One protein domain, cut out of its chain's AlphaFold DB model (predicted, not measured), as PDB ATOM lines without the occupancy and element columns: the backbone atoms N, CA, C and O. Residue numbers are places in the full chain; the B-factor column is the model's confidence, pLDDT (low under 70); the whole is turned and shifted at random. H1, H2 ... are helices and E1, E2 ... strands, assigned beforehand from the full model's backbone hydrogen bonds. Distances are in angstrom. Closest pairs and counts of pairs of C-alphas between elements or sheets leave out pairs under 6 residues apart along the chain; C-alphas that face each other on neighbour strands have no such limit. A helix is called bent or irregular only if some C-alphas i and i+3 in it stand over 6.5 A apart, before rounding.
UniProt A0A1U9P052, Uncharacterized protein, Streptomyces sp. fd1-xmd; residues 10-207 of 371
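This is residues 10 to 207 of the 371 residues of an uncharacterized protein of Streptomyces sp. fd1-xmd (UniProt A0A1U9P052). A long helix, H7, runs between two ends of the domain: at one end H6 meets it and H2 packs across H6, while at the other a small sheet of two parallel strands, E1 and E2, stands between H4 and H8. H3 runs side by side with H7, H5 packs on H3, and H1 crosses H4 at the sheet end. The printed part has 198 residues with eight named helices and two named strands, in the order H1 H2 H3 E1 H4 H5 H6 H7 E2 H8, and is mostly helix. It is compact, with a radius of gyration of the C-alphas of 17.3 A and spans of 47 by 40 by 32 A.

H1 holds residues 10 to 24 and is 20.8 A long, from C-alpha 10 at (-37.284, -31.015, 10.847). H2, residues 30 to 47, is 25.8 A long. H3, residues 56 to 66, precedes E1, residues 78 to 81. H4 is residues 96 to 107, H5 116 to 122 and H6 129 to 139. H7, residues 143 to 163, is 31.4 A long, from (-30.541, -37.783, -30.098) to (-22.080, -15.050, -10.219), with a kink of 26 degrees near residue 150. It is only just irregular, C-alphas 147 and 150 being 6.8 A apart. E2 is residues 169 to 172. H8, residues 181 to 191, ends at (-13.763, -17.959, -4.986) and is only just irregular, with C-alphas 184 and 187 6.9 A apart.

H3 and H7 are the hub, touching three helices each. They touch each other at a shallow tilt of 8 degrees, the same way, with the C-alphas of Ala 64 and Ala 157 closest at 4.5 A. H3 touches H5 at Ala 64 and Val 117, 6.1 A. With residues 40 to 44 alone, H2 touches H3, closest at Trp 44 and Val 56, 5.9 A. With residues 30 to 37 alone it touches H6, closest at Val 33 and Val 131, 5.4 A. H7 touches H6 with residues 143 to 147 alone, closest at Val 146 and Gln 132, 6.2 A, only just about perpendicular at 72 degrees. With residues 155 to 163 alone, H7 touches H8 at a shallow tilt of 20 degrees, closest at Ala 162 and Glu 186, 5.4 A. E1 and E2 are parallel, with N 80 and O 170 at 2.9 A and N 172 and O 80 at 2.8 A. E1, H4 to H7 and E2 form a strand-helix-strand unit, two parallel neighbour strands with helices between them in the chain. The closest C-alphas of E1 and H4 are Trp 81 and His 96, 5.6 A; those of E1 and H8 are Trp 81 and Leu 182, 6.7 A. H1 touches H4 at a steep tilt of 48 degrees, opposite ways, closest at Ala 15 and Phe 98, 4.6 A. Every O i to N i+4 pair is within hydrogen-bond range in H1 to H6, against 14 of 17 in H7 and 4 of 7 in H8.

The C-alphas farthest apart, of Glu 51 and Gly 89, are 53.8 A apart. The printed part has no cut. The links H3 to E1 and E1 to H4 are long. Residues 192 to 207 hold no named element, yet 201 to 202 pair in parallel with 169 to 170 of E2. Mean pLDDT of the printed part is 96.0, and no printed residue is under 70.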
ATOM      1  N   ALA A  10     -36.212 -31.466  11.730       96.31
ATOM      2  CA  ALA A  10     -37.284 -31.015  10.847       96.31
ATOM      3  C   ALA A  10     -36.794 -30.786   9.406       96.31
ATOM      4  O   ALA A  10     -37.479 -31.187   8.469       96.31
ATOM      5  N   GLU A  11     -35.607 -30.198   9.227       97.38
ATOM      6  CA  GLU A  11     -34.990 -30.001   7.906       97.38
ATOM      7  C   GLU A  11     -34.612 -31.333   7.261       97.38
ATOM      8  O   GLU A  11     -34.931 -31.551   6.095       97.38
ATOM      9  N   VAL A  12     -34.018 -32.256   8.026       96.94
ATOM     10  CA  VAL A  12     -33.692 -33.606   7.536       96.94
ATOM     11  C   VAL A  12     -34.957 -34.337   7.093       96.94
ATOM     12  O   VAL A  12     -35.014 -34.857   5.979       96.94
ATOM     13  N   LYS A  13     -36.010 -34.332   7.923       97.44
ATOM     14  CA  LYS A  13     -37.291 -34.947   7.560       97.44
ATOM     15  C   LYS A  13     -37.882 -34.301   6.303       97.44
ATOM     16  O   LYS A  13     -38.343 -35.009   5.412       97.44
ATOM     17  N   ARG A  14     -37.861 -32.970   6.213       98.00
ATOM     18  CA  ARG A  14     -38.392 -32.242   5.057       98.00
ATOM     19  C   ARG A  14     -37.626 -32.573   3.777       98.00
ATOM     20  O   ARG A  14     -38.260 -32.777   2.747       98.00
ATOM     21  N   ALA A  15     -36.302 -32.664   3.842       97.88
ATOM     22  CA  ALA A  15     -35.467 -33.050   2.711       97.88
ATOM     23  C   ALA A  15     -35.786 -34.474   2.223       97.88
ATOM     24  O   ALA A  15     -35.903 -34.694   1.021       97.88
ATOM     25  N   ILE A  16     -36.013 -35.417   3.145       98.00
ATOM     26  CA  ILE A  16     -36.459 -36.780   2.815       98.00
ATOM     27  C   ILE A  16     -37.826 -36.758   2.132       98.00
ATOM     28  O   ILE A  16     -37.977 -37.368   1.080       98.00
ATOM     29  N   ASP A  17     -38.799 -36.019   2.678       98.00
ATOM     30  CA  ASP A  17     -40.136 -35.911   2.084       98.00
ATOM     31  C   ASP A  17     -40.075 -35.305   0.662       98.00
ATOM     32  O   ASP A  17     -40.805 -35.735  -0.233       98.00
ATOM     33  N   LEU A  18     -39.209 -34.305   0.443       97.56
ATOM     34  CA  LEU A  18     -38.973 -33.689  -0.869       97.56
ATOM     35  C   LEU A  18     -38.350 -34.680  -1.860       97.56
ATOM     36  O   LEU A  18     -38.804 -34.770  -3.002       97.56
ATOM     37  N   GLU A  19     -37.340 -35.432  -1.426       97.50
ATOM     38  CA  GLU A  19     -36.691 -36.447  -2.253       97.50
ATOM     39  C   GLU A  19     -37.644 -37.595  -2.594       97.50
ATOM     40  O   GLU A  19     -37.732 -37.994  -3.753       97.50
ATOM     41  N   ASP A  20     -38.407 -38.088  -1.617       97.25
ATOM     42  CA  ASP A  20     -39.399 -39.141  -1.825       97.25
ATOM     43  C   ASP A  20     -40.474 -38.683  -2.817       97.25
ATOM     44  O   ASP A  20     -40.812 -39.426  -3.737       97.25
ATOM     45  N   ALA A  21     -40.974 -37.449  -2.689       95.50
ATOM     46  CA  ALA A  21     -41.939 -36.890  -3.634       95.50
ATOM     47  C   ALA A  21     -41.361 -36.778  -5.055       95.50
ATOM     48  O   ALA A  21     -42.054 -37.083  -6.030       95.50
ATOM     49  N   TYR A  22     -40.092 -36.379  -5.179       93.25
ATOM     50  CA  TYR A  22     -39.396 -36.324  -6.463       93.25
ATOM     51  C   TYR A  22     -39.253 -37.716  -7.095       93.25
ATOM     52  O   TYR A  22     -39.536 -37.880  -8.280       93.25
ATOM     53  N   GLN A  23     -38.864 -38.726  -6.312       92.56
ATOM     54  CA  GLN A  23     -38.677 -40.097  -6.798       92.56
ATOM     55  C   GLN A  23     -39.997 -40.797  -7.127       92.56
ATOM     56  O   GLN A  23     -40.109 -41.445  -8.162       92.56
ATOM     57  N   GLN A  24     -41.027 -40.634  -6.293       92.56
ATOM     58  CA  GLN A  24     -42.360 -41.205  -6.532       92.56
ATOM     59  C   GLN A  24     -43.027 -40.637  -7.791       92.56
ATOM     60  O   GLN A  24     -43.889 -41.286  -8.380       92.56
ATOM     61  N   GLY A  25     -42.631 -39.433  -8.208       87.38
ATOM     62  CA  GLY A  25     -43.081 -38.816  -9.451       87.38
ATOM     63  C   GLY A  25     -42.421 -39.372 -10.716       87.38
ATOM     64  O   GLY A  25     -42.769 -38.904 -11.802       87.38
ATOM     65  N   ARG A  26     -41.476 -40.321 -10.604       90.50
ATOM     66  CA  ARG A  26     -40.674 -40.832 -11.725       90.50
ATOM     67  C   ARG A  26     -40.846 -42.345 -11.955       90.50
ATOM     68  O   ARG A  26     -40.984 -43.097 -10.991       90.50
ATOM     69  N   PRO A  27     -40.793 -42.813 -13.221       90.44
ATOM     70  CA  PRO A  27     -40.717 -42.019 -14.458       90.44
ATOM     71  C   PRO A  27     -41.991 -41.195 -14.697       90.44
ATOM     72  O   PRO A  27     -43.055 -41.525 -14.169       90.44
ATOM     73  N   LEU A  28     -41.896 -40.115 -15.482       92.69
ATOM     74  CA  LEU A  28     -43.056 -39.257 -15.721       92.69
ATOM     75  C   LEU A  28     -44.163 -39.998 -16.496       92.69
ATOM     76  O   LEU A  28     -43.888 -40.610 -17.531       92.69
ATOM     77  N   PRO A  29     -45.438 -39.903 -16.068       94.56
ATOM     78  CA  PRO A  29     -46.546 -40.460 -16.835       94.56
ATOM     79  C   PRO A  29     -46.757 -39.683 -18.152       94.56
ATOM     80  O   PRO A  29     -46.418 -38.493 -18.224       94.56
ATOM     81  N   PRO A  30     -47.360 -40.299 -19.189       96.62
ATOM     82  CA  PRO A  30     -47.491 -39.704 -20.525       96.62
ATOM     83  C   PRO A  30     -48.100 -38.295 -20.548       96.62
ATOM     84  O   PRO A  30     -47.669 -37.426 -21.307       96.62
ATOM     85  N   GLU A  31     -49.082 -38.032 -19.692       96.88
ATOM     86  CA  GLU A  31     -49.749 -36.738 -19.567       96.88
ATOM     87  C   GLU A  31     -48.787 -35.655 -19.068       96.88
ATOM     88  O   GLU A  31     -48.847 -34.516 -19.532       96.88
ATOM     89  N   ARG A  32     -47.879 -36.005 -18.149       96.56
ATOM     90  CA  ARG A  32     -46.858 -35.095 -17.612       96.56
ATOM     91  C   ARG A  32     -45.749 -34.844 -18.624       96.56
ATOM     92  O   ARG A  32     -45.357 -33.693 -18.792       96.56
ATOM     93  N   VAL A  33     -45.334 -35.874 -19.362       97.94
ATOM     94  CA  VAL A  33     -44.402 -35.735 -20.494       97.94
ATOM     95  C   VAL A  33     -44.965 -34.753 -21.521       97.94
ATOM     96  O   VAL A  33     -44.303 -33.788 -21.901       97.94
ATOM     97  N   LYS A  34     -46.231 -34.937 -21.918       97.69
ATOM     98  CA  LYS A  34     -46.915 -34.027 -22.842       97.69
ATOM     99  C   LYS A  34     -46.981 -32.599 -22.294       97.69
ATOM    100  O   LYS A  34     -46.716 -31.665 -23.042       97.69
ATOM    101  N   GLN A  35     -47.306 -32.420 -21.011       98.00
ATOM    102  CA  GLN A  35     -47.341 -31.098 -20.373       98.00
ATOM    103  C   GLN A  35     -45.979 -30.392 -20.400       98.00
ATOM    104  O   GLN A  35     -45.940 -29.201 -20.700       98.00
ATOM    105  N   ALA A  36     -44.886 -31.103 -20.108       97.94
ATOM    106  CA  ALA A  36     -43.534 -30.545 -20.130       97.94
ATOM    107  C   ALA A  36     -43.138 -30.094 -21.547       97.94
ATOM    108  O   ALA A  36     -42.749 -28.943 -21.754       97.94
ATOM    109  N   VAL A  37     -43.347 -30.960 -22.547       98.38
ATOM    110  CA  VAL A  37     -43.047 -30.657 -23.957       98.38
ATOM    111  C   VAL A  37     -43.921 -29.520 -24.496       98.38
ATOM    112  O   VAL A  37     -43.415 -28.619 -25.164       98.38
ATOM    113  N   ASP A  38     -45.228 -29.527 -24.209       98.38
ATOM    114  CA  ASP A  38     -46.145 -28.465 -24.642       98.38
ATOM    115  C   ASP A  38     -45.805 -27.119 -23.996       98.38
ATOM    116  O   ASP A  38     -45.925 -26.085 -24.655       98.38
ATOM    117  N   ARG A  39     -45.361 -27.119 -22.731       98.38
ATOM    118  CA  ARG A  39     -44.908 -25.906 -22.042       98.38
ATOM    119  C   ARG A  39     -43.672 -25.326 -22.712       98.38
ATOM    120  O   ARG A  39     -43.705 -24.163 -23.105       98.38
ATOM    121  N   LEU A  40     -42.621 -26.131 -22.876       98.50
ATOM    122  CA  LEU A  40     -41.382 -25.688 -23.513       98.50
ATOM    123  C   LEU A  40     -41.651 -25.137 -24.921       98.50
ATOM    124  O   LEU A  40     -41.203 -24.045 -25.261       98.50
ATOM    125  N   TYR A  41     -42.451 -25.854 -25.712       98.50
ATOM    126  CA  TYR A  41     -42.853 -25.413 -27.044       98.50
ATOM    127  C   TYR A  41     -43.646 -24.103 -27.023       98.50
ATOM    128  O   TYR A  41     -43.340 -23.180 -27.774       98.50
ATOM    129  N   GLY A  42     -44.673 -24.010 -26.174       98.38
ATOM    130  CA  GLY A  42     -45.520 -22.823 -26.086       98.38
ATOM    131  C   GLY A  42     -44.727 -21.577 -25.697       98.38
ATOM    132  O   GLY A  42     -44.933 -20.509 -26.274       98.38
ATOM    133  N   GLU A  43     -43.782 -21.720 -24.770       98.31
ATOM    134  CA  GLU A  43     -42.896 -20.633 -24.358       98.31
ATOM    135  C   GLU A  43     -41.878 -20.257 -25.440       98.31
ATOM    136  O   GLU A  43     -41.655 -19.068 -25.664       98.31
ATOM    137  N   TRP A  44     -41.317 -21.236 -26.157       98.56
ATOM    138  CA  TRP A  44     -40.442 -20.980 -27.302       98.56
ATOM    139  C   TRP A  44     -41.158 -20.174 -28.391       98.56
ATOM    140  O   TRP A  44     -40.644 -19.146 -28.840       98.56
ATOM    141  N   ILE A  45     -42.381 -20.571 -28.764       98.38
ATOM    142  CA  ILE A  45     -43.206 -19.832 -29.731       98.38
ATOM    143  C   ILE A  45     -43.505 -18.418 -29.227       98.38
ATOM    144  O   ILE A  45     -43.327 -17.454 -29.971       98.38
ATOM    145  N   ALA A  46     -43.897 -18.263 -27.958       98.00
ATOM    146  CA  ALA A  46     -44.163 -16.951 -27.369       98.00
ATOM    147  C   ALA A  46     -42.922 -16.037 -27.358       98.00
ATOM    148  O   ALA A  46     -43.050 -14.817 -27.461       98.00
ATOM    149  N   ALA A  47     -41.721 -16.612 -27.270       97.38
ATOM    150  CA  ALA A  47     -40.468 -15.870 -27.313       97.38
ATOM    151  C   ALA A  47     -40.039 -15.461 -28.735       97.38
ATOM    152  O   ALA A  47     -39.169 -14.596 -28.869       97.38
ATOM    153  N   GLY A  48     -40.661 -16.010 -29.783       96.88
ATOM    154  CA  GLY A  48     -40.369 -15.715 -31.192       96.88
ATOM    155  C   GLY A  48     -40.099 -16.946 -32.061       96.88
ATOM    156  O   GLY A  48     -39.864 -16.789 -33.254       96.88
ATOM    157  N   GLY A  49     -40.132 -18.155 -31.492       96.69
ATOM    158  CA  GLY A  49     -39.972 -19.403 -32.235       96.69
ATOM    159  C   GLY A  49     -38.683 -19.458 -33.062       96.69
ATOM    160  O   GLY A  49     -37.638 -18.947 -32.648       96.69
ATOM    161  N   GLU A  50     -38.792 -20.050 -34.252       95.50
ATOM    162  CA  GLU A  50     -37.697 -20.230 -35.219       95.50
ATOM    163  C   GLU A  50     -37.066 -18.911 -35.693       95.50
ATOM    164  O   GLU A  50     -35.911 -18.896 -36.114       95.50
ATOM    165  N   GLU A  51     -37.778 -17.781 -35.597       96.44
ATOM    166  CA  GLU A  51     -37.223 -16.476 -35.983       96.44
ATOM    167  C   GLU A  51     -36.111 -16.010 -35.033       96.44
ATOM    168  O   GLU A  51     -35.261 -15.208 -35.425       96.44
ATOM    169  N   LYS A  52     -36.114 -16.487 -33.778       97.31
ATOM    170  CA  LYS A  52     -35.145 -16.073 -32.749       97.31
ATOM    171  C   LYS A  52     -34.245 -17.186 -32.238       97.31
ATOM    172  O   LYS A  52     -33.119 -16.898 -31.837       97.31
ATOM    173  N   PHE A  53     -34.725 -18.423 -32.215       97.81
ATOM    174  CA  PHE A  53     -33.981 -19.571 -31.700       97.81
ATOM    175  C   PHE A  53     -34.118 -20.718 -32.687       97.81
ATOM    176  O   PHE A  53     -35.227 -20.972 -33.148       97.81
ATOM    177  N   ALA A  54     -33.026 -21.423 -32.990       96.31
ATOM    178  CA  ALA A  54     -33.079 -22.497 -33.981       96.31
ATOM    179  C   ALA A  54     -34.013 -23.641 -33.553       96.31
ATOM    180  O   ALA A  54     -34.634 -24.277 -34.398       96.31
ATOM    181  N   ASP A  55     -34.130 -23.876 -32.245       97.69
ATOM    182  CA  ASP A  55     -34.974 -24.910 -31.663       97.69
ATOM    183  C   ASP A  55     -35.340 -24.593 -30.197       97.69
ATOM    184  O   ASP A  55     -34.926 -23.585 -29.608       97.69
ATOM    185  N   VAL A  56     -36.137 -25.485 -29.606       98.25
ATOM    186  CA  VAL A  56     -36.605 -25.399 -28.218       98.25
ATOM    187  C   VAL A  56     -35.490 -25.528 -27.172       98.25
ATOM    188  O   VAL A  56     -35.625 -24.971 -26.082       98.25
ATOM    189  N   LEU A  57     -34.391 -26.227 -27.469       98.50
ATOM    190  CA  LEU A  57     -33.275 -26.415 -26.536       98.50
ATOM    191  C   LEU A  57     -32.381 -25.176 -26.503       98.50
ATOM    192  O   LEU A  57     -32.032 -24.717 -25.418       98.50
ATOM    193  N   GLN A  58     -32.127 -24.538 -27.650       98.25
ATOM    194  CA  GLN A  58     -31.485 -23.220 -27.694       98.25
ATOM    195  C   GLN A  58     -32.284 -22.163 -26.928       98.25
ATOM    196  O   GLN A  58     -31.702 -21.318 -26.241       98.25
ATOM    197  N   PHE A  59     -33.615 -22.215 -27.012       98.56
ATOM    198  CA  PHE A  59     -34.475 -21.369 -26.190       98.56
ATOM    199  C   PHE A  59     -34.314 -21.664 -24.692       98.56
ATOM    200  O   PHE A  59     -34.135 -20.730 -23.911       98.56
ATOM    201  N   ALA A  60     -34.297 -22.932 -24.275       98.50
ATOM    202  CA  ALA A  60     -34.054 -23.292 -22.877       98.50
ATOM    203  C   ALA A  60     -32.667 -22.826 -22.386       98.50
ATOM    204  O   ALA A  60     -32.550 -22.296 -21.280       98.50
ATOM    205  N   THR A  61     -31.624 -22.917 -23.219       98.38
ATOM    206  CA  THR A  61     -30.300 -22.348 -22.916       98.38
ATOM    207  C   THR A  61     -30.347 -20.826 -22.781       98.38
ATOM    208  O   THR A  61     -29.639 -20.257 -21.950       98.38
ATOM    209  N   HIS A  62     -31.157 -20.137 -23.590       98.25
ATOM    210  CA  HIS A  62     -31.364 -18.698 -23.446       98.25
ATOM    211  C   HIS A  62     -32.027 -18.372 -22.105       98.25
ATOM    212  O   HIS A  62     -31.492 -17.547 -21.367       98.25
ATOM    213  N   VAL A  63     -33.107 -19.077 -21.747       98.38
ATOM    214  CA  VAL A  63     -33.774 -18.952 -20.440       98.38
ATOM    215  C   VAL A  63     -32.772 -19.127 -19.298       98.38
ATOM    216  O   VAL A  63     -32.703 -18.263 -18.429       98.38
ATOM    217  N   ALA A  64     -31.935 -20.168 -19.345       98.25
ATOM    218  CA  ALA A  64     -30.897 -20.415 -18.342       98.25
ATOM    219  C   ALA A  64     -29.936 -19.229 -18.139       98.25
ATOM    220  O   ALA A  64     -29.433 -19.013 -17.038       98.25
ATOM    221  N   LYS A  65     -29.680 -18.447 -19.194       97.75
ATOM    222  CA  LYS A  65     -28.744 -17.315 -19.172       97.75
ATOM    223  C   LYS A  65     -29.389 -15.985 -18.795       97.75
ATOM    224  O   LYS A  65     -28.676 -15.095 -18.340       97.75
ATOM    225  N   THR A  66     -30.685 -15.810 -19.045       97.06
ATOM    226  CA  THR A  66     -31.341 -14.495 -18.949       97.06
ATOM    227  C   THR A  66     -32.397 -14.394 -17.861       97.06
ATOM    228  O   THR A  66     -32.694 -13.289 -17.415       97.06
ATOM    229  N   GLU A  67     -33.004 -15.511 -17.470       97.62
ATOM    230  CA  GLU A  67     -33.999 -15.535 -16.402       97.62
ATOM    231  C   GLU A  67     -33.315 -15.335 -15.040       97.62
ATOM    232  O   GLU A  67     -32.161 -15.720 -14.841       97.62
ATOM    233  N   SER A  68     -34.016 -14.704 -14.095       97.38
ATOM    234  CA  SER A  68     -33.418 -14.333 -12.811       97.38
ATOM    235  C   SER A  68     -32.978 -15.567 -12.003       97.38
ATOM    236  O   SER A  68     -33.809 -16.442 -11.732       97.38
ATOM    237  N   PRO A  69     -31.719 -15.611 -11.523       96.75
ATOM    238  CA  PRO A  69     -31.244 -16.623 -10.582       96.75
ATOM    239  C   PRO A  69     -31.574 -16.287  -9.117       96.75
ATOM    240  O   PRO A  69     -31.063 -16.933  -8.202       96.75
ATOM    241  N   THR A  70     -32.376 -15.251  -8.860       96.44
ATOM    242  CA  THR A  70     -32.690 -14.766  -7.508       96.44
ATOM    243  C   THR A  70     -34.183 -14.884  -7.240       96.44
ATOM    244  O   THR A  70     -35.000 -14.340  -7.984       96.44
ATOM    245  N   ALA A  71     -34.547 -15.567  -6.155       94.81
ATOM    246  CA  ALA A  71     -35.909 -15.602  -5.645       94.81
ATOM    247  C   ALA A  71     -36.145 -14.418  -4.695       94.81
ATOM    248  O   ALA A  71     -35.583 -14.369  -3.604       94.81
ATOM    249  N   GLU A  72     -37.018 -13.483  -5.076       92.12
ATOM    250  CA  GLU A  72     -37.282 -12.249  -4.306       92.12
ATOM    251  C   GLU A  72     -37.861 -12.488  -2.898       92.12
ATOM    252  O   GLU A  72     -37.799 -11.616  -2.041       92.12
ATOM    253  N   HIS A  73     -38.430 -13.670  -2.650       90.81
ATOM    254  CA  HIS A  73     -39.034 -14.048  -1.369       90.81
ATOM    255  C   HIS A  73     -38.067 -14.783  -0.423       90.81
ATOM    256  O   HIS A  73     -38.484 -15.236   0.643       90.81
ATOM    257  N   ARG A  74     -36.803 -14.960  -0.823       92.62
ATOM    258  CA  ARG A  74     -35.738 -15.583  -0.026       92.62
ATOM    259  C   ARG A  74     -34.751 -14.509   0.458       92.62
ATOM    260  O   ARG A  74     -34.770 -13.379  -0.023       92.62
ATOM    261  N   GLY A  75     -33.907 -14.864   1.424       92.88
ATOM    262  CA  GLY A  75     -32.822 -14.029   1.943       92.88
ATOM    263  C   GLY A  75     -31.647 -13.889   0.968       92.88
ATOM    264  O   GLY A  75     -31.758 -14.207  -0.213       92.88
ATOM    265  N   GLU A  76     -30.509 -13.397   1.457       93.62
ATOM    266  CA  GLU A  76     -29.333 -13.099   0.618       93.62
ATOM    267  C   GLU A  76     -28.360 -14.284   0.480       93.62
ATOM    268  O   GLU A  76     -27.655 -14.385  -0.525       93.62
ATOM    269  N   THR A  77     -28.338 -15.194   1.459       96.81
ATOM    270  CA  THR A  77     -27.433 -16.353   1.481       96.81
ATOM    271  C   THR A  77     -27.781 -17.335   0.371       96.81
ATOM    272  O   THR A  77     -28.921 -17.799   0.285       96.81
ATOM    273  N   ARG A  78     -26.798 -17.688  -0.463       97.56
ATOM    274  CA  ARG A  78     -26.968 -18.692  -1.523       97.56
ATOM    275  C   ARG A  78     -26.513 -20.063  -1.067       97.56
ATOM    276  O   ARG A  78     -25.438 -20.194  -0.496       97.56
ATOM    277  N   ALA A  79     -27.312 -21.074  -1.375       97.81
ATOM    278  CA  ALA A  79     -26.976 -22.466  -1.172       97.81
ATOM    279  C   ALA A  79     -26.595 -23.107  -2.508       97.81
ATOM    280  O   ALA A  79     -27.382 -23.103  -3.457       97.81
ATOM    281  N   LEU A  80     -25.397 -23.681  -2.565       97.94
ATOM    282  CA  LEU A  80     -24.954 -24.534  -3.665       97.94
ATOM    283  C   LEU A  80     -24.756 -25.943  -3.134       97.94
ATOM    284  O   LEU A  80     -24.487 -26.136  -1.949       97.94
ATOM    285  N   TRP A  81     -24.913 -26.945  -3.988       97.38
ATOM    286  CA  TRP A  81     -24.964 -28.324  -3.528       97.38
ATOM    287  C   TRP A  81     -24.333 -29.289  -4.526       97.38
ATOM    288  O   TRP A  81     -24.304 -29.060  -5.736       97.38
ATOM    289  N   SER A  82     -23.831 -30.410  -4.013       95.25
ATOM    290  CA  SER A  82     -23.303 -31.490  -4.847       95.25
ATOM    291  C   SER A  82     -23.533 -32.840  -4.193       95.25
ATOM    292  O   SER A  82     -23.120 -33.045  -3.057       95.25
ATOM    293  N   PHE A  83     -24.095 -33.789  -4.942       92.56
ATOM    294  CA  PHE A  83     -24.281 -35.186  -4.533       92.56
ATOM    295  C   PHE A  83     -25.230 -35.359  -3.327       92.56
ATOM    296  O   PHE A  83     -26.237 -34.658  -3.227       92.56
ATOM    297  N   LYS A  84     -24.960 -36.340  -2.465       95.06
ATOM    298  CA  LYS A  84     -25.759 -36.727  -1.299       95.06
ATOM    299  C   LYS A  84     -24.846 -37.164  -0.156       95.06
ATOM    300  O   LYS A  84     -23.685 -37.496  -0.386       95.06
ATOM    301  N   SER A  85     -25.377 -37.171   1.057       93.00
ATOM    302  CA  SER A  85     -24.747 -37.775   2.234       93.00
ATOM    303  C   SER A  85     -25.828 -38.183   3.230       93.00
ATOM    304  O   SER A  85     -27.010 -37.907   3.016       93.00
ATOM    305  N   GLN A  86     -25.444 -38.849   4.314       93.81
ATOM    306  CA  GLN A  86     -26.342 -39.168   5.416       93.81
ATOM    307  C   GLN A  86     -26.042 -38.235   6.599       93.81
ATOM    308  O   GLN A  86     -25.160 -38.552   7.397       93.81
ATOM    309  N   PRO A  87     -26.729 -37.081   6.722       90.00
ATOM    310  CA  PRO A  87     -26.524 -36.196   7.865       90.00
ATOM    311  C   PRO A  87     -26.950 -36.875   9.173       90.00
ATOM    312  O   PRO A  87     -27.776 -37.793   9.175       90.00
ATOM    313  N   GLU A  88     -26.406 -36.403  10.295       86.12
ATOM    314  CA  GLU A  88     -26.683 -36.953  11.624       86.12
ATOM    315  C   GLU A  88     -28.199 -37.081  11.894       86.12
ATOM    316  O   GLU A  88     -28.977 -36.132  11.767       86.12
ATOM    317  N   GLY A  89     -28.631 -38.289  12.266       85.62
ATOM    318  CA  GLY A  89     -30.035 -38.608  12.537       85.62
ATOM    319  C   GLY A  89     -30.890 -38.934  11.304       85.62
ATOM    320  O   GLY A  89     -32.029 -39.369  11.471       85.62
ATOM    321  N   ALA A  90     -30.371 -38.804  10.079       92.75
ATOM    322  CA  ALA A  90     -31.080 -39.277   8.894       92.75
ATOM    323  C   ALA A  90     -31.078 -40.820   8.827       92.75
ATOM    324  O   ALA A  90     -30.033 -41.443   9.021       92.75
ATOM    325  N   PRO A  91     -32.213 -41.468   8.498       95.00
ATOM    326  CA  PRO A  91     -32.295 -42.925   8.365       95.00
ATOM    327  C   PRO A  91     -31.643 -43.464   7.081       95.00
ATOM    328  O   PRO A  91     -31.488 -44.674   6.939       95.00
ATOM    329  N   ARG A  92     -31.315 -42.585   6.128       95.56
ATOM    330  CA  ARG A  92     -30.705 -42.899   4.832       95.56
ATOM    331  C   ARG A  92     -29.943 -41.688   4.304       95.56
ATOM    332  O   ARG A  92     -30.141 -40.580   4.798       95.56
ATOM    333  N   GLU A  93     -29.128 -41.891   3.275       96.19
ATOM    334  CA  GLU A  93     -28.577 -40.778   2.501       96.19
ATOM    335  C   GLU A  93     -29.694 -39.924   1.893       96.19
ATOM    336  O   GLU A  93     -30.730 -40.447   1.467       96.19
ATOM    337  N   VAL A  94     -29.450 -38.618   1.833       96.19
ATOM    338  CA  VAL A  94     -30.359 -37.608   1.299       96.19
ATOM    339  C   VAL A  94     -29.611 -36.741   0.295       96.19
ATOM    340  O   VAL A  94     -28.498 -36.277   0.565       96.19
ATOM    341  N   GLY A  95     -30.221 -36.506  -0.867       96.88
ATOM    342  CA  GLY A  95     -29.712 -35.556  -1.856       96.88
ATOM    343  C   GLY A  95     -29.458 -34.175  -1.252       96.88
ATOM    344  O   GLY A  95     -30.360 -33.568  -0.671       96.88
ATOM    345  N   HIS A  96     -28.250 -33.635  -1.433       97.50
ATOM    346  CA  HIS A  96     -27.903 -32.310  -0.916       97.50
ATOM    347  C   HIS A  96     -28.749 -31.192  -1.533       97.50
ATOM    348  O   HIS A  96     -28.988 -30.190  -0.867       97.50
ATOM    349  N   ARG A  97     -29.288 -31.403  -2.743       96.62
ATOM    350  CA  ARG A  97     -30.354 -30.572  -3.326       96.62
ATOM    351  C   ARG A  97     -31.514 -30.388  -2.354       96.62
ATOM    352  O   ARG A  97     -31.917 -29.270  -2.059       96.62
ATOM    353  N   PHE A  98     -32.053 -31.494  -1.850       97.94
ATOM    354  CA  PHE A  98     -33.247 -31.483  -1.013       97.94
ATOM    355  C   PHE A  98     -32.954 -30.949   0.388       97.94
ATOM    356  O   PHE A  98     -33.804 -30.287   0.975       97.94
ATOM    357  N   LEU A  99     -31.735 -31.167   0.897       97.56
ATOM    358  CA  LEU A  99     -31.263 -30.517   2.123       97.56
ATOM    359  C   LEU A  99     -31.156 -28.998   1.943       97.56
ATOM    360  O   LEU A  99     -31.668 -28.256   2.777       97.56
ATOM    361  N   ALA A 100     -30.577 -28.533   0.832       97.44
ATOM    362  CA  ALA A 100     -30.508 -27.113   0.504       97.44
ATOM    363  C   ALA A 100     -31.909 -26.497   0.377       97.44
ATOM    364  O   ALA A 100     -32.151 -25.442   0.951       97.44
ATOM    365  N   GLN A 101     -32.857 -27.170  -0.287       97.69
ATOM    366  CA  GLN A 101     -34.252 -26.721  -0.390       97.69
ATOM    367  C   GLN A 101     -34.963 -26.679   0.968       97.69
ATOM    368  O   GLN A 101     -35.625 -25.689   1.277       97.69
ATOM    369  N   ALA A 102     -34.794 -27.701   1.812       97.81
ATOM    370  CA  ALA A 102     -35.361 -27.711   3.160       97.81
ATOM    371  C   ALA A 102     -34.821 -26.547   4.010       97.81
ATOM    372  O   ALA A 102     -35.602 -25.845   4.651       97.81
ATOM    373  N   CYS A 103     -33.512 -26.283   3.955       96.81
ATOM    374  CA  CYS A 103     -32.905 -25.112   4.591       96.81
ATOM    375  C   CYS A 103     -33.318 -23.792   3.921       96.81
ATOM    376  O   CYS A 103     -33.460 -22.774   4.593       96.81
ATOM    377  N   GLY A 104     -33.571 -23.788   2.613       96.38
ATOM    378  CA  GLY A 104     -34.163 -22.662   1.898       96.38
ATOM    379  C   GLY A 104     -35.532 -22.296   2.466       96.38
ATOM    380  O   GLY A 104     -35.810 -21.124   2.718       96.38
ATOM    381  N   GLU A 105     -36.373 -23.299   2.735       96.38
ATOM    382  CA  GLU A 105     -37.690 -23.147   3.363       96.38
ATOM    383  C   GLU A 105     -37.626 -22.649   4.810       96.38
ATOM    384  O   GLU A 105     -38.379 -21.738   5.156       96.38
ATOM    385  N   SER A 106     -36.747 -23.207   5.644       96.69
ATOM    386  CA  SER A 106     -36.676 -22.890   7.079       96.69
ATOM    387  C   SER A 106     -35.824 -21.660   7.411       96.69
ATOM    388  O   SER A 106     -36.175 -20.904   8.316       96.69
ATOM    389  N   ARG A 107     -34.705 -21.460   6.707       95.62
ATOM    390  CA  ARG A 107     -33.694 -20.415   6.975       95.62
ATOM    391  C   ARG A 107     -33.718 -19.285   5.950       95.62
ATOM    392  O   ARG A 107     -33.071 -18.264   6.153       95.62
ATOM    393  N   GLY A 108     -34.458 -19.450   4.855       96.12
ATOM    394  CA  GLY A 108     -34.569 -18.441   3.808       96.12
ATOM    395  C   GLY A 108     -33.408 -18.433   2.817       96.12
ATOM    396  O   GLY A 108     -33.248 -17.438   2.120       96.12
ATOM    397  N   TYR A 109     -32.603 -19.494   2.721       97.00
ATOM    398  CA  TYR A 109     -31.542 -19.563   1.713       97.00
ATOM    399  C   TYR A 109     -32.108 -19.489   0.286       97.00
ATOM    400  O   TYR A 109     -33.170 -20.037  -0.024       97.00
ATOM    401  N   GLN A 110     -31.381 -18.815  -0.598       97.44
ATOM    402  CA  GLN A 110     -31.573 -18.930  -2.036       97.44
ATOM    403  C   GLN A 110     -31.103 -20.323  -2.447       97.44
ATOM    404  O   GLN A 110     -30.023 -20.746  -2.052       97.44
ATOM    405  N   VAL A 111     -31.866 -21.003  -3.295       97.44
ATOM    406  CA  VAL A 111     -31.497 -22.293  -3.896       97.44
ATOM    407  C   VAL A 111     -31.796 -22.185  -5.384       97.44
ATOM    408  O   VAL A 111     -32.820 -21.600  -5.749       97.44
ATOM    409  N   LEU A 112     -30.908 -22.686  -6.248       97.81
ATOM    410  CA  LEU A 112     -31.057 -22.536  -7.699       97.81
ATOM    411  C   LEU A 112     -32.410 -23.071  -8.173       97.81
ATOM    412  O   LEU A 112     -33.141 -22.351  -8.845       97.81
ATOM    413  N   GLU A 113     -32.795 -24.270  -7.754       96.25
ATOM    414  CA  GLU A 113     -34.053 -24.919  -8.143       96.25
ATOM    415  C   GLU A 113     -35.301 -24.150  -7.675       96.25
ATOM    416  O   GLU A 113     -36.353 -24.209  -8.310       96.25
ATOM    417  N   ASP A 114     -35.179 -23.352  -6.612       96.25
ATOM    418  CA  ASP A 114     -36.268 -22.526  -6.088       96.25
ATOM    419  C   ASP A 114     -36.363 -21.148  -6.767       96.25
ATOM    420  O   ASP A 114     -37.361 -20.442  -6.568       96.25
ATOM    421  N   SER A 115     -35.356 -20.757  -7.552       97.56
ATOM    422  CA  SER A 115     -35.301 -19.480  -8.275       97.56
ATOM    423  C   SER A 115     -36.240 -19.448  -9.494       97.56
ATOM    424  O   SER A 115     -36.671 -20.504  -9.966       97.56
ATOM    425  N   PRO A 116     -36.574 -18.259 -10.038       98.00
ATOM    426  CA  PRO A 116     -37.357 -18.156 -11.270       98.00
ATOM    427  C   PRO A 116     -36.791 -18.995 -12.425       98.00
ATOM    428  O   PRO A 116     -37.540 -19.760 -13.034       98.00
ATOM    429  N   VAL A 117     -35.475 -18.928 -12.673       98.25
ATOM    430  CA  VAL A 117     -34.820 -19.752 -13.704       98.25
ATOM    431  C   VAL A 117     -34.884 -21.241 -13.372       98.25
ATOM    432  O   VAL A 117     -35.289 -22.029 -14.224       98.25
ATOM    433  N   GLY A 118     -34.579 -21.636 -12.133       97.69
ATOM    434  CA  GLY A 118     -34.567 -23.045 -11.737       97.69
ATOM    435  C   GLY A 118     -35.937 -23.699 -11.850       97.69
ATOM    436  O   GLY A 118     -36.061 -24.731 -12.499       97.69
ATOM    437  N   ARG A 119     -36.993 -23.057 -11.335       96.94
ATOM    438  CA  ARG A 119     -38.371 -23.574 -11.435       96.94
ATOM    439  C   ARG A 119     -38.832 -23.714 -12.880       96.94
ATOM    440  O   ARG A 119     -39.595 -24.624 -13.205       96.94
ATOM    441  N   ARG A 120     -38.414 -22.782 -13.735       97.75
ATOM    442  CA  ARG A 120     -38.763 -22.786 -15.155       97.75
ATOM    443  C   ARG A 120     -38.062 -23.926 -15.891       97.75
ATOM    444  O   ARG A 120     -38.730 -24.647 -16.623       97.75
ATOM    445  N   LEU A 121     -36.768 -24.131 -15.642       98.06
ATOM    446  CA  LEU A 121     -36.001 -25.238 -16.219       98.06
ATOM    447  C   LEU A 121     -36.441 -26.607 -15.682       98.06
ATOM    448  O   LEU A 121     -36.615 -27.534 -16.472       98.06
ATOM    449  N   ASP A 122     -36.697 -26.731 -14.376       96.00
ATOM    450  CA  ASP A 122     -37.229 -27.957 -13.761       96.00
ATOM    451  C   ASP A 122     -38.564 -28.361 -14.406       96.00
ATOM    452  O   ASP A 122     -38.805 -29.535 -14.674       96.00
ATOM    453  N   ALA A 123     -39.416 -27.387 -14.739       97.06
ATOM    454  CA  ALA A 123     -40.697 -27.648 -15.387       97.06
ATOM    455  C   ALA A 123     -40.601 -28.204 -16.817       97.06
ATOM    456  O   ALA A 123     -41.607 -28.700 -17.335       97.06
ATOM    457  N   TYR A 124     -39.442 -28.092 -17.467       98.06
ATOM    458  CA  TYR A 124     -39.211 -28.686 -18.780       98.06
ATOM    459  C   TYR A 124     -38.825 -30.163 -18.691       98.06
ATOM    460  O   TYR A 124     -38.910 -30.847 -19.705       98.06
ATOM    461  N   GLU A 125     -38.438 -30.658 -17.508       96.94
ATOM    462  CA  GLU A 125     -38.175 -32.080 -17.246       96.94
ATOM    463  C   GLU A 125     -37.171 -32.706 -18.234       96.94
ATOM    464  O   GLU A 125     -37.282 -33.869 -18.613       96.94
ATOM    465  N   LEU A 126     -36.171 -31.928 -18.665       96.62
ATOM    466  CA  LEU A 126     -35.252 -32.293 -19.755       96.62
ATOM    467  C   LEU A 126     -34.360 -33.511 -19.453       96.62
ATOM    468  O   LEU A 126     -33.746 -34.062 -20.363       96.62
ATOM    469  N   TRP A 127     -34.292 -33.936 -18.191       94.81
ATOM    470  CA  TRP A 127     -33.598 -35.153 -17.760       94.81
ATOM    471  C   TRP A 127     -34.455 -36.423 -17.854       94.81
ATOM    472  O   TRP A 127     -33.923 -37.515 -17.692       94.81
ATOM    473  N   ASP A 128     -35.769 -36.314 -18.079       96.31
ATOM    474  CA  ASP A 128     -36.637 -37.484 -18.226       96.31
ATOM    475  C   ASP A 128     -36.523 -38.071 -19.643       96.31
ATOM    476  O   ASP A 128     -36.756 -37.388 -20.644       96.31
ATOM    477  N   GLU A 129     -36.201 -39.362 -19.736       96.19
ATOM    478  CA  GLU A 129     -35.990 -40.062 -21.011       96.19
ATOM    479  C   GLU A 129     -37.226 -40.023 -21.929       96.19
ATOM    480  O   GLU A 129     -37.099 -39.980 -23.159       96.19
ATOM    481  N   ASN A 130     -38.440 -39.997 -21.361       97.44
ATOM    482  CA  ASN A 130     -39.664 -39.911 -22.157       97.44
ATOM    483  C   ASN A 130     -39.865 -38.501 -22.719       97.44
ATOM    484  O   ASN A 130     -40.372 -38.358 -23.835       97.44
ATOM    485  N   VAL A 131     -39.449 -37.465 -21.984       98.12
ATOM    486  CA  VAL A 131     -39.423 -36.082 -22.479       98.12
ATOM    487  C   VAL A 131     -38.406 -35.952 -23.605       98.12
ATOM    488  O   VAL A 131     -38.775 -35.492 -24.683       98.12
ATOM    489  N   GLN A 132     -37.178 -36.438 -23.419       98.19
ATOM    490  CA  GLN A 132     -36.149 -36.445 -24.464       98.19
ATOM    491  C   GLN A 132     -36.636 -37.163 -25.731       98.19
ATOM    492  O   GLN A 132     -36.619 -36.596 -26.825       98.19
ATOM    493  N   SER A 133     -37.199 -38.364 -25.573       98.12
ATOM    494  CA  SER A 133     -37.793 -39.131 -26.672       98.12
ATOM    495  C   SER A 133     -38.913 -38.371 -27.392       98.12
ATOM    496  O   SER A 133     -39.050 -38.461 -28.615       98.12
ATOM    497  N   ALA A 134     -39.748 -37.639 -26.651       98.12
ATOM    498  CA  ALA A 134     -40.824 -36.840 -27.223       98.12
ATOM    499  C   ALA A 134     -40.294 -35.604 -27.969       98.12
ATOM    500  O   ALA A 134     -40.831 -35.276 -29.028       98.12
ATOM    501  N   LEU A 135     -39.238 -34.954 -27.467       98.25
ATOM    502  CA  LEU A 135     -38.575 -33.831 -28.134       98.25
ATOM    503  C   LEU A 135     -37.951 -34.264 -29.465       98.25
ATOM    504  O   LEU A 135     -38.239 -33.645 -30.490       98.25
ATOM    505  N   ILE A 136     -37.201 -35.373 -29.471       98.31
ATOM    506  CA  ILE A 136     -36.611 -35.976 -30.680       98.31
ATOM    507  C   ILE A 136     -37.699 -36.223 -31.730       98.31
ATOM    508  O   ILE A 136     -37.619 -35.735 -32.855       98.31
ATOM    509  N   LYS A 137     -38.774 -36.928 -31.350       97.88
ATOM    510  CA  LYS A 137     -39.858 -37.292 -32.278       97.88
ATOM    511  C   LYS A 137     -40.632 -36.088 -32.803       97.88
ATOM    512  O   LYS A 137     -41.028 -36.084 -33.965       97.88
ATOM    513  N   ARG A 138     -40.913 -35.100 -31.948       97.38
ATOM    514  CA  ARG A 138     -41.770 -33.959 -32.298       97.38
ATOM    515  C   ARG A 138     -41.042 -32.912 -33.129       97.38
ATOM    516  O   ARG A 138     -41.659 -32.336 -34.019       97.38
ATOM    517  N   PHE A 139     -39.777 -32.655 -32.816       96.44
ATOM    518  CA  PHE A 139     -38.997 -31.571 -33.416       96.44
ATOM    519  C   PHE A 139     -37.922 -32.066 -34.387       96.44
ATOM    520  O   PHE A 139     -37.251 -31.248 -35.003       96.44
ATOM    521  N   GLY A 140     -37.764 -33.385 -34.551       96.56
ATOM    522  CA  GLY A 140     -36.751 -33.961 -35.437       96.56
ATOM    523  C   GLY A 140     -35.324 -33.654 -34.985       96.56
ATOM    524  O   GLY A 140     -34.442 -33.505 -35.827       96.56
ATOM    525  N   LEU A 141     -35.116 -33.502 -33.674       97.69
ATOM    526  CA  LEU A 141     -33.813 -33.187 -33.095       97.69
ATOM    527  C   LEU A 141     -32.917 -34.423 -33.061       97.69
ATOM    528  O   LEU A 141     -33.400 -35.549 -32.938       97.69
ATOM    529  N   ASP A 142     -31.613 -34.187 -33.141       98.00
ATOM    530  CA  ASP A 142     -30.602 -35.224 -32.968       98.00
ATOM    531  C   ASP A 142     -30.614 -35.782 -31.531       98.00
ATOM    532  O   ASP A 142     -30.803 -35.041 -30.566       98.00
ATOM    533  N   GLU A 143     -30.447 -37.098 -31.392       97.62
ATOM    534  CA  GLU A 143     -30.541 -37.783 -30.098       97.62
ATOM    535  C   GLU A 143     -29.383 -37.420 -29.160       97.62
ATOM    536  O   GLU A 143     -29.633 -37.124 -27.992       97.62
ATOM    537  N   GLU A 144     -28.147 -37.386 -29.669       97.56
ATOM    538  CA  GLU A 144     -26.958 -37.012 -28.891       97.56
ATOM    539  C   GLU A 144     -27.096 -35.560 -28.418       97.56
ATOM    540  O   GLU A 144     -26.960 -35.275 -27.228       97.56
ATOM    541  N   TYR A 145     -27.523 -34.659 -29.312       97.69
ATOM    542  CA  TYR A 145     -27.810 -33.269 -28.960       97.69
ATOM    543  C   TYR A 145     -28.848 -33.140 -27.834       97.69
ATOM    544  O   TYR A 145     -28.650 -32.369 -26.891       97.69
ATOM    545  N   VAL A 146     -29.951 -33.892 -27.897       97.81
ATOM    546  CA  VAL A 146     -31.014 -33.851 -26.876       97.81
ATOM    547  C   VAL A 146     -30.552 -34.443 -25.542       97.81
ATOM    548  O   VAL A 146     -30.962 -33.942 -24.498       97.81
ATOM    549  N   GLN A 147     -29.709 -35.478 -25.553       96.56
ATOM    550  CA  GLN A 147     -29.186 -36.112 -24.338       96.56
ATOM    551  C   GLN A 147     -28.119 -35.256 -23.637       96.56
ATOM    552  O   GLN A 147     -28.056 -35.246 -22.408       96.56
ATOM    553  N   GLU A 148     -27.306 -34.514 -24.393       96.12
ATOM    554  CA  GLU A 148     -26.245 -33.656 -23.844       96.12
ATOM    555  C   GLU A 148     -26.754 -32.270 -23.413       96.12
ATOM    556  O   GLU A 148     -26.287 -31.714 -22.415       96.12
ATOM    557  N   SER A 149     -27.757 -31.721 -24.107       97.12
ATOM    558  CA  SER A 149     -28.281 -30.368 -23.859       97.12
ATOM    559  C   SER A 149     -28.708 -30.068 -22.413       97.12
ATOM    560  O   SER A 149     -28.430 -28.958 -21.948       97.12
ATOM    561  N   PRO A 150     -29.361 -30.979 -21.656       96.69
ATOM    562  CA  PRO A 150     -29.749 -30.711 -20.275       96.69
ATOM    563  C   PRO A 150     -28.547 -30.325 -19.412       96.69
ATOM    564  O   PRO A 150     -28.655 -29.416 -18.590       96.69
ATOM    565  N   ALA A 151     -27.391 -30.956 -19.643       94.06
ATOM    566  CA  ALA A 151     -26.172 -30.637 -18.917       94.06
ATOM    567  C   ALA A 151     -25.728 -29.193 -19.171       94.06
ATOM    568  O   ALA A 151     -25.487 -28.440 -18.232       94.06
ATOM    569  N   GLU A 152     -25.676 -28.787 -20.439       95.06
ATOM    570  CA  GLU A 152     -25.237 -27.446 -20.835       95.06
ATOM    571  C   GLU A 152     -26.203 -26.344 -20.378       95.06
ATOM    572  O   GLU A 152     -25.781 -25.253 -19.985       95.06
ATOM    573  N   ILE A 153     -27.509 -26.625 -20.414       97.75
ATOM    574  CA  ILE A 153     -28.555 -25.707 -19.957       97.75
ATOM    575  C   ILE A 153     -28.407 -25.451 -18.452       97.75
ATOM    576  O   ILE A 153     -28.409 -24.295 -18.022       97.75
ATOM    577  N   TRP A 154     -28.231 -26.505 -17.652       96.56
ATOM    578  CA  TRP A 154     -28.040 -26.363 -16.209       96.56
ATOM    579  C   TRP A 154     -26.678 -25.766 -15.845       96.56
ATOM    580  O   TRP A 154     -26.623 -24.937 -14.939       96.56
ATOM    581  N   ASP A 155     -25.610 -26.079 -16.585       95.38
ATOM    582  CA  ASP A 155     -24.300 -25.433 -16.422       95.38
ATOM    583  C   ASP A 155     -24.399 -23.909 -16.625       95.38
ATOM    584  O   ASP A 155     -23.801 -23.138 -15.871       95.38
ATOM    585  N   ALA A 156     -25.187 -23.453 -17.607       96.44
ATOM    586  CA  ALA A 156     -25.406 -22.027 -17.846       96.44
ATOM    587  C   ALA A 156     -26.192 -21.350 -16.707       96.44
ATOM    588  O   ALA A 156     -25.820 -20.254 -16.278       96.44
ATOM    589  N   ALA A 157     -27.241 -22.000 -16.192       97.75
ATOM    590  CA  ALA A 157     -28.023 -21.480 -15.068       97.75
ATOM    591  C   ALA A 157     -27.192 -21.416 -13.778       97.75
ATOM    592  O   ALA A 157     -27.198 -20.403 -13.077       97.75
ATOM    593  N   SER A 158     -26.431 -22.474 -13.504       97.31
ATOM    594  CA  SER A 158     -25.506 -22.577 -12.377       97.31
ATOM    595  C   SER A 158     -24.417 -21.498 -12.431       97.31
ATOM    596  O   SER A 158     -24.143 -20.828 -11.433       97.31
ATOM    597  N   GLU A 159     -23.860 -21.218 -13.614       95.31
ATOM    598  CA  GLU A 159     -22.919 -20.111 -13.796       95.31
ATOM    599  C   GLU A 159     -23.536 -18.754 -13.419       95.31
ATOM    600  O   GLU A 159     -22.909 -17.981 -12.685       95.31
ATOM    601  N   CYS A 160     -24.741 -18.450 -13.908       96.06
ATOM    602  CA  CYS A 160     -25.446 -17.215 -13.564       96.06
ATOM    603  C   CYS A 160     -25.757 -17.140 -12.063       96.06
ATOM    604  O   CYS A 160     -25.618 -16.083 -11.450       96.06
ATOM    605  N   TYR A 161     -26.131 -18.268 -11.467       97.75
ATOM    606  CA  TYR A 161     -26.458 -18.373 -10.053       97.75
ATOM    607  C   TYR A 161     -25.255 -18.123  -9.142       97.75
ATOM    608  O   TYR A 161     -25.352 -17.314  -8.219       97.75
ATOM    609  N   ALA A 162     -24.108 -18.736  -9.444       96.94
ATOM    610  CA  ALA A 162     -22.870 -18.529  -8.701       96.94
ATOM    611  C   ALA A 162     -22.357 -17.083  -8.821       96.94
ATOM    612  O   ALA A 162     -21.924 -16.502  -7.829       96.94
ATOM    613  N   LYS A 163     -22.456 -16.465 -10.009       95.44
ATOM    614  CA  LYS A 163     -22.080 -15.050 -10.219       95.44
ATOM    615  C   LYS A 163     -22.955 -14.066  -9.451       95.44
ATOM    616  O   LYS A 163     -22.518 -12.962  -9.155       95.44
ATOM    617  N   ALA A 164     -24.196 -14.440  -9.161       95.50
ATOM    618  CA  ALA A 164     -25.127 -13.586  -8.443       95.50
ATOM    619  C   ALA A 164     -24.955 -13.666  -6.911       95.50
ATOM    620  O   ALA A 164     -25.772 -13.102  -6.177       95.50
ATOM    621  N   ALA A 165     -23.952 -14.396  -6.407       95.75
ATOM    622  CA  ALA A 165     -23.595 -14.420  -4.993       95.75
ATOM    623  C   ALA A 165     -22.920 -13.101  -4.589       95.75
ATOM    624  O   ALA A 165     -21.916 -12.709  -5.178       95.75
ATOM    625  N   THR A 166     -23.458 -12.424  -3.574       93.00
ATOM    626  CA  THR A 166     -22.939 -11.129  -3.087       93.00
ATOM    627  C   THR A 166     -22.566 -11.138  -1.605       93.00
ATOM    628  O   THR A 166     -22.086 -10.130  -1.094       93.00
ATOM    629  N   GLY A 167     -22.795 -12.248  -0.904       92.56
ATOM    630  CA  GLY A 167     -22.600 -12.367   0.537       92.56
ATOM    631  C   GLY A 167     -22.227 -13.787   0.939       92.56
ATOM    632  O   GLY A 167     -21.461 -14.450   0.246       92.56
ATOM    633  N   GLU A 168     -22.762 -14.252   2.064       95.88
ATOM    634  CA  GLU A 168     -22.488 -15.605   2.545       95.88
ATOM    635  C   GLU A 168     -23.006 -16.673   1.571       95.88
ATOM    636  O   GLU A 168     -24.060 -16.531   0.938       95.88
ATOM    637  N   VAL A 169     -22.235 -17.749   1.458       97.56
ATOM    638  CA  VAL A 169     -22.508 -18.877   0.581       97.56
ATOM    639  C   VAL A 169     -22.389 -20.176   1.371       97.56
ATOM    640  O   VAL A 169     -21.337 -20.481   1.922       97.56
ATOM    641  N   GLU A 170     -23.461 -20.961   1.376       97.62
ATOM    642  CA  GLU A 170     -23.556 -22.252   2.058       97.62
ATOM    643  C   GLU A 170     -23.364 -23.387   1.045       97.62
ATOM    644  O   GLU A 170     -24.080 -23.479   0.043       97.62
ATOM    645  N   ILE A 171     -22.401 -24.268   1.293       97.38
ATOM    646  CA  ILE A 171     -22.035 -25.365   0.398       97.38
ATOM    647  C   ILE A 171     -22.489 -26.695   0.990       97.38
ATOM    648  O   ILE A 171     -21.864 -27.276   1.878       97.38
ATOM    649  N   PHE A 172     -23.574 -27.225   0.442       97.31
ATOM    650  CA  PHE A 172     -24.124 -28.526   0.788       97.31
ATOM    651  C   PHE A 172     -23.384 -29.616   0.004       97.31
ATOM    652  O   PHE A 172     -23.855 -30.123  -1.019       97.31
ATOM    653  N   ALA A 173     -22.180 -29.954   0.456       95.94
ATOM    654  CA  ALA A 173     -21.377 -31.026  -0.114       95.94
ATOM    655  C   ALA A 173     -20.476 -31.634   0.959       95.94
ATOM    656  O   ALA A 173     -19.764 -30.892   1.619       95.94
ATOM    657  N   ALA A 174     -20.471 -32.965   1.089       93.31
ATOM    658  CA  ALA A 174     -19.522 -33.690   1.939       93.31
ATOM    659  C   ALA A 174     -18.099 -33.568   1.362       93.31
ATOM    660  O   ALA A 174     -17.194 -33.079   2.029       93.31
ATOM    661  N   ASP A 175     -17.945 -33.845   0.071       93.69
ATOM    662  CA  ASP A 175     -16.747 -33.526  -0.698       93.69
ATOM    663  C   ASP A 175     -17.135 -32.842  -2.013       93.69
ATOM    664  O   ASP A 175     -18.232 -33.041  -2.547       93.69
ATOM    665  N   ILE A 176     -16.219 -32.047  -2.569       95.62
ATOM    666  CA  ILE A 176     -16.416 -31.378  -3.859       95.62
ATOM    667  C   ILE A 176     -15.637 -32.137  -4.931       95.62
ATOM    668  O   ILE A 176     -14.415 -32.067  -4.977       95.62
ATOM    669  N   GLY A 177     -16.329 -32.842  -5.825       94.75
ATOM    670  CA  GLY A 177     -15.682 -33.482  -6.974       94.75
ATOM    671  C   GLY A 177     -15.241 -32.464  -8.031       94.75
ATOM    672  O   GLY A 177     -15.992 -31.554  -8.378       94.75
ATOM    673  N   ALA A 178     -14.056 -32.628  -8.611       92.81
ATOM    674  CA  ALA A 178     -13.501 -31.742  -9.636       92.81
ATOM    675  C   ALA A 178     -14.355 -31.687 -10.913       92.81
ATOM    676  O   ALA A 178     -14.309 -30.705 -11.654       92.81
ATOM    677  N   ARG A 179     -15.129 -32.746 -11.182       91.25
ATOM    678  CA  ARG A 179     -16.028 -32.839 -12.342       91.25
ATOM    679  C   ARG A 179     -17.471 -32.440 -12.051       91.25
ATOM    680  O   ARG A 179     -18.229 -32.310 -13.009       91.25
ATOM    681  N   SER A 180     -17.855 -32.252 -10.785       93.69
ATOM    682  CA  SER A 180     -19.205 -31.784 -10.469       93.69
ATOM    683  C   SER A 180     -19.380 -30.343 -10.937       93.69
ATOM    684  O   SER A 180     -18.406 -29.597 -11.055       93.69
ATOM    685  N   VAL A 181     -20.620 -29.931 -11.196       94.06
ATOM    686  CA  VAL A 181     -20.915 -28.540 -11.568       94.06
ATOM    687  C   VAL A 181     -20.442 -27.590 -10.465       94.06
ATOM    688  O   VAL A 181     -19.739 -26.622 -10.752       94.06
ATOM    689  N   LEU A 182     -20.669 -27.959  -9.200       96.06
ATOM    690  CA  LEU A 182     -20.112 -27.257  -8.046       96.06
ATOM    691  C   LEU A 182     -18.591 -27.069  -8.159       96.06
ATOM    692  O   LEU A 182     -18.095 -25.945  -8.111       96.06
ATOM    693  N   GLY A 183     -17.831 -28.150  -8.348       94.88
ATOM    694  CA  GLY A 183     -16.370 -28.089  -8.351       94.88
ATOM    695  C   GLY A 183     -15.760 -27.440  -9.594       94.88
ATOM    696  O   GLY A 183     -14.775 -26.703  -9.467       94.88
ATOM    697  N   ARG A 184     -16.331 -27.709 -10.774       94.06
ATOM    698  CA  ARG A 184     -15.847 -27.257 -12.088       94.06
ATOM    699  C   ARG A 184     -16.280 -25.833 -12.416       94.06
ATOM    700  O   ARG A 184     -15.525 -25.110 -13.061       94.06
ATOM    701  N   MET A 185     -17.497 -25.453 -12.034       91.62
ATOM    702  CA  MET A 185     -18.149 -24.235 -12.514       91.62
ATOM    703  C   MET A 185     -18.424 -23.242 -11.392       91.62
ATOM    704  O   MET A 185     -18.016 -22.084 -11.501       91.62
ATOM    705  N   GLU A 186     -19.083 -23.662 -10.319       96.94
ATOM    706  CA  GLU A 186     -19.587 -22.724  -9.314       96.94
ATOM    707  C   GLU A 186     -18.479 -22.220  -8.390       96.94
ATOM    708  O   GLU A 186     -18.270 -21.014  -8.273       96.94
ATOM    709  N   MET A 187     -17.700 -23.128  -7.798       96.44
ATOM    710  CA  MET A 187     -16.649 -22.772  -6.844       96.44
ATOM    711  C   MET A 187     -15.586 -21.826  -7.421       96.44
ATOM    712  O   MET A 187     -15.241 -20.865  -6.738       96.44
ATOM    713  N   PRO A 188     -15.086 -21.991  -8.664       94.94
ATOM    714  CA  PRO A 188     -14.178 -21.008  -9.260       94.94
ATOM    715  C   PRO A 188     -14.763 -19.594  -9.366       94.94
ATOM    716  O   PRO A 188     -14.010 -18.625  -9.337       94.94
ATOM    717  N   ARG A 189     -16.089 -19.458  -9.490       95.38
ATOM    718  CA  ARG A 189     -16.778 -18.158  -9.547       95.38
ATOM    719  C   ARG A 189     -17.001 -17.593  -8.149       95.38
ATOM    720  O   ARG A 189     -16.742 -16.418  -7.938       95.38
ATOM    721  N   VAL A 190     -17.388 -18.439  -7.193       96.62
ATOM    722  CA  VAL A 190     -17.540 -18.077  -5.771       96.62
ATOM    723  C   VAL A 190     -16.212 -17.601  -5.168       96.62
ATOM    724  O   VAL A 190     -16.189 -16.629  -4.420       96.62
ATOM    725  N   LEU A 191     -15.101 -18.259  -5.513       95.62
ATOM    726  CA  LEU A 191     -13.763 -17.959  -4.986       95.62
ATOM    727  C   LEU A 191     -12.953 -16.986  -5.847       95.62
ATOM    728  O   LEU A 191     -11.906 -16.513  -5.410       95.62
ATOM    729  N   GLY A 192     -13.387 -16.741  -7.084       92.69
ATOM    730  CA  GLY A 192     -12.663 -15.911  -8.038       92.69
ATOM    731  C   GLY A 192     -12.614 -14.430  -7.635       92.69
ATOM    732  O   GLY A 192     -13.268 -14.023  -6.678       92.69
ATOM    733  N   PRO A 193     -11.886 -13.589  -8.392       91.19
ATOM    734  CA  PRO A 193     -11.712 -12.166  -8.072       91.19
ATOM    735  C   PRO A 193     -13.013 -11.356  -7.979       91.19
ATOM    736  O   PRO A 193     -13.050 -10.334  -7.302       91.19
ATOM    737  N   GLU A 194     -14.056 -11.795  -8.684       91.19
ATOM    738  CA  GLU A 194     -15.392 -11.181  -8.683       91.19
ATOM    739  C   GLU A 194     -16.367 -11.893  -7.727       91.19
ATOM    740  O   GLU A 194     -17.530 -11.509  -7.635       91.19
ATOM    741  N   GLY A 195     -15.910 -12.952  -7.057       94.56
ATOM    742  CA  GLY A 195     -16.699 -13.752  -6.133       94.56
ATOM    743  C   GLY A 195     -16.687 -13.210  -4.706       94.56
ATOM    744  O   GLY A 195     -16.047 -12.210  -4.383       94.56
ATOM    745  N   VAL A 196     -17.384 -13.921  -3.825       95.19
ATOM    746  CA  VAL A 196     -17.499 -13.580  -2.396       95.19
ATOM    747  C   VAL A 196     -16.253 -13.970  -1.591       95.19
ATOM    748  O   VAL A 196     -16.051 -13.490  -0.477       95.19
ATOM    749  N   GLY A 197     -15.394 -14.820  -2.164       95.31
ATOM    750  CA  GLY A 197     -14.158 -15.290  -1.549       95.31
ATOM    751  C   GLY A 197     -14.375 -16.362  -0.478       95.31
ATOM    752  O   GLY A 197     -15.472 -16.568   0.039       95.31
ATOM    753  N   LYS A 198     -13.292 -17.062  -0.123       94.31
ATOM    754  CA  LYS A 198     -13.309 -18.203   0.815       94.31
ATOM    755  C   LYS A 198     -13.843 -17.861   2.211       94.31
ATOM    756  O   LYS A 198     -14.433 -18.709   2.867       94.31
ATOM    757  N   GLU A 199     -13.675 -16.615   2.656       93.44
ATOM    758  CA  GLU A 199     -14.102 -16.166   3.989       93.44
ATOM    759  C   GLU A 199     -15.630 -16.087   4.131       93.44
ATOM    760  O   GLU A 199     -16.150 -16.122   5.249       93.44
ATOM    761  N   ALA A 200     -16.354 -16.010   3.011       95.44
ATOM    762  CA  ALA A 200     -17.813 -16.002   2.959       95.44
ATOM    763  C   ALA A 200     -18.416 -17.396   2.712       95.44
ATOM    764  O   ALA A 200     -19.636 -17.526   2.672       95.44
ATOM    765  N   VAL A 201     -17.587 -18.431   2.541       96.50
ATOM    766  CA  VAL A 201     -18.043 -19.799   2.275       96.50
ATOM    767  C   VAL A 201     -18.186 -20.577   3.578       96.50
ATOM    768  O   VAL A 201     -17.296 -20.538   4.429       96.50
ATOM    769  N   ARG A 202     -19.298 -21.294   3.724       96.06
ATOM    770  CA  ARG A 202     -19.619 -22.147   4.872       96.06
ATOM    771  C   ARG A 202     -20.055 -23.529   4.416       96.06
ATOM    772  O   ARG A 202     -20.613 -23.663   3.327       96.06
ATOM    773  N   PHE A 203     -19.811 -24.549   5.232       95.38
ATOM    774  CA  PHE A 203     -20.287 -25.904   4.959       95.38
ATOM    775  C   PHE A 203     -21.171 -26.417   6.102       95.38
ATOM    776  O   PHE A 203     -20.659 -26.809   7.149       95.38
ATOM    777  N   PRO A 204     -22.498 -26.509   5.907       93.88
ATOM    778  CA  PRO A 204     -23.388 -27.094   6.907       93.88
ATOM    779  C   PRO A 204     -23.326 -28.631   6.918       93.88
ATOM    780  O   PRO A 204     -23.809 -29.266   7.855       93.88
ATOM    781  N   VAL A 205     -22.753 -29.242   5.874       93.31
ATOM    782  CA  VAL A 205     -22.517 -30.688   5.785       93.31
ATOM    783  C   VAL A 205     -21.147 -31.007   6.371       93.31
ATOM    784  O   VAL A 205     -20.135 -30.460   5.924       93.31
ATOM    785  N   GLU A 206     -21.110 -31.935   7.323       91.00
ATOM    786  CA  GLU A 206     -19.873 -32.406   7.943       91.00
ATOM    787  C   GLU A 206     -18.872 -32.912   6.891       91.00
ATOM    788  O   GLU A 206     -19.248 -33.485   5.861       91.00
ATOM    789  N   PHE A 207     -17.588 -32.636   7.116       92.12
ATOM    790  CA  PHE A 207     -16.522 -33.163   6.275       92.12
ATOM    791  C   PHE A 207     -16.308 -34.642   6.623       92.12
ATOM    792  O   PHE A 207     -16.089 -34.947   7.793       92.12
TER     793      PHE A 207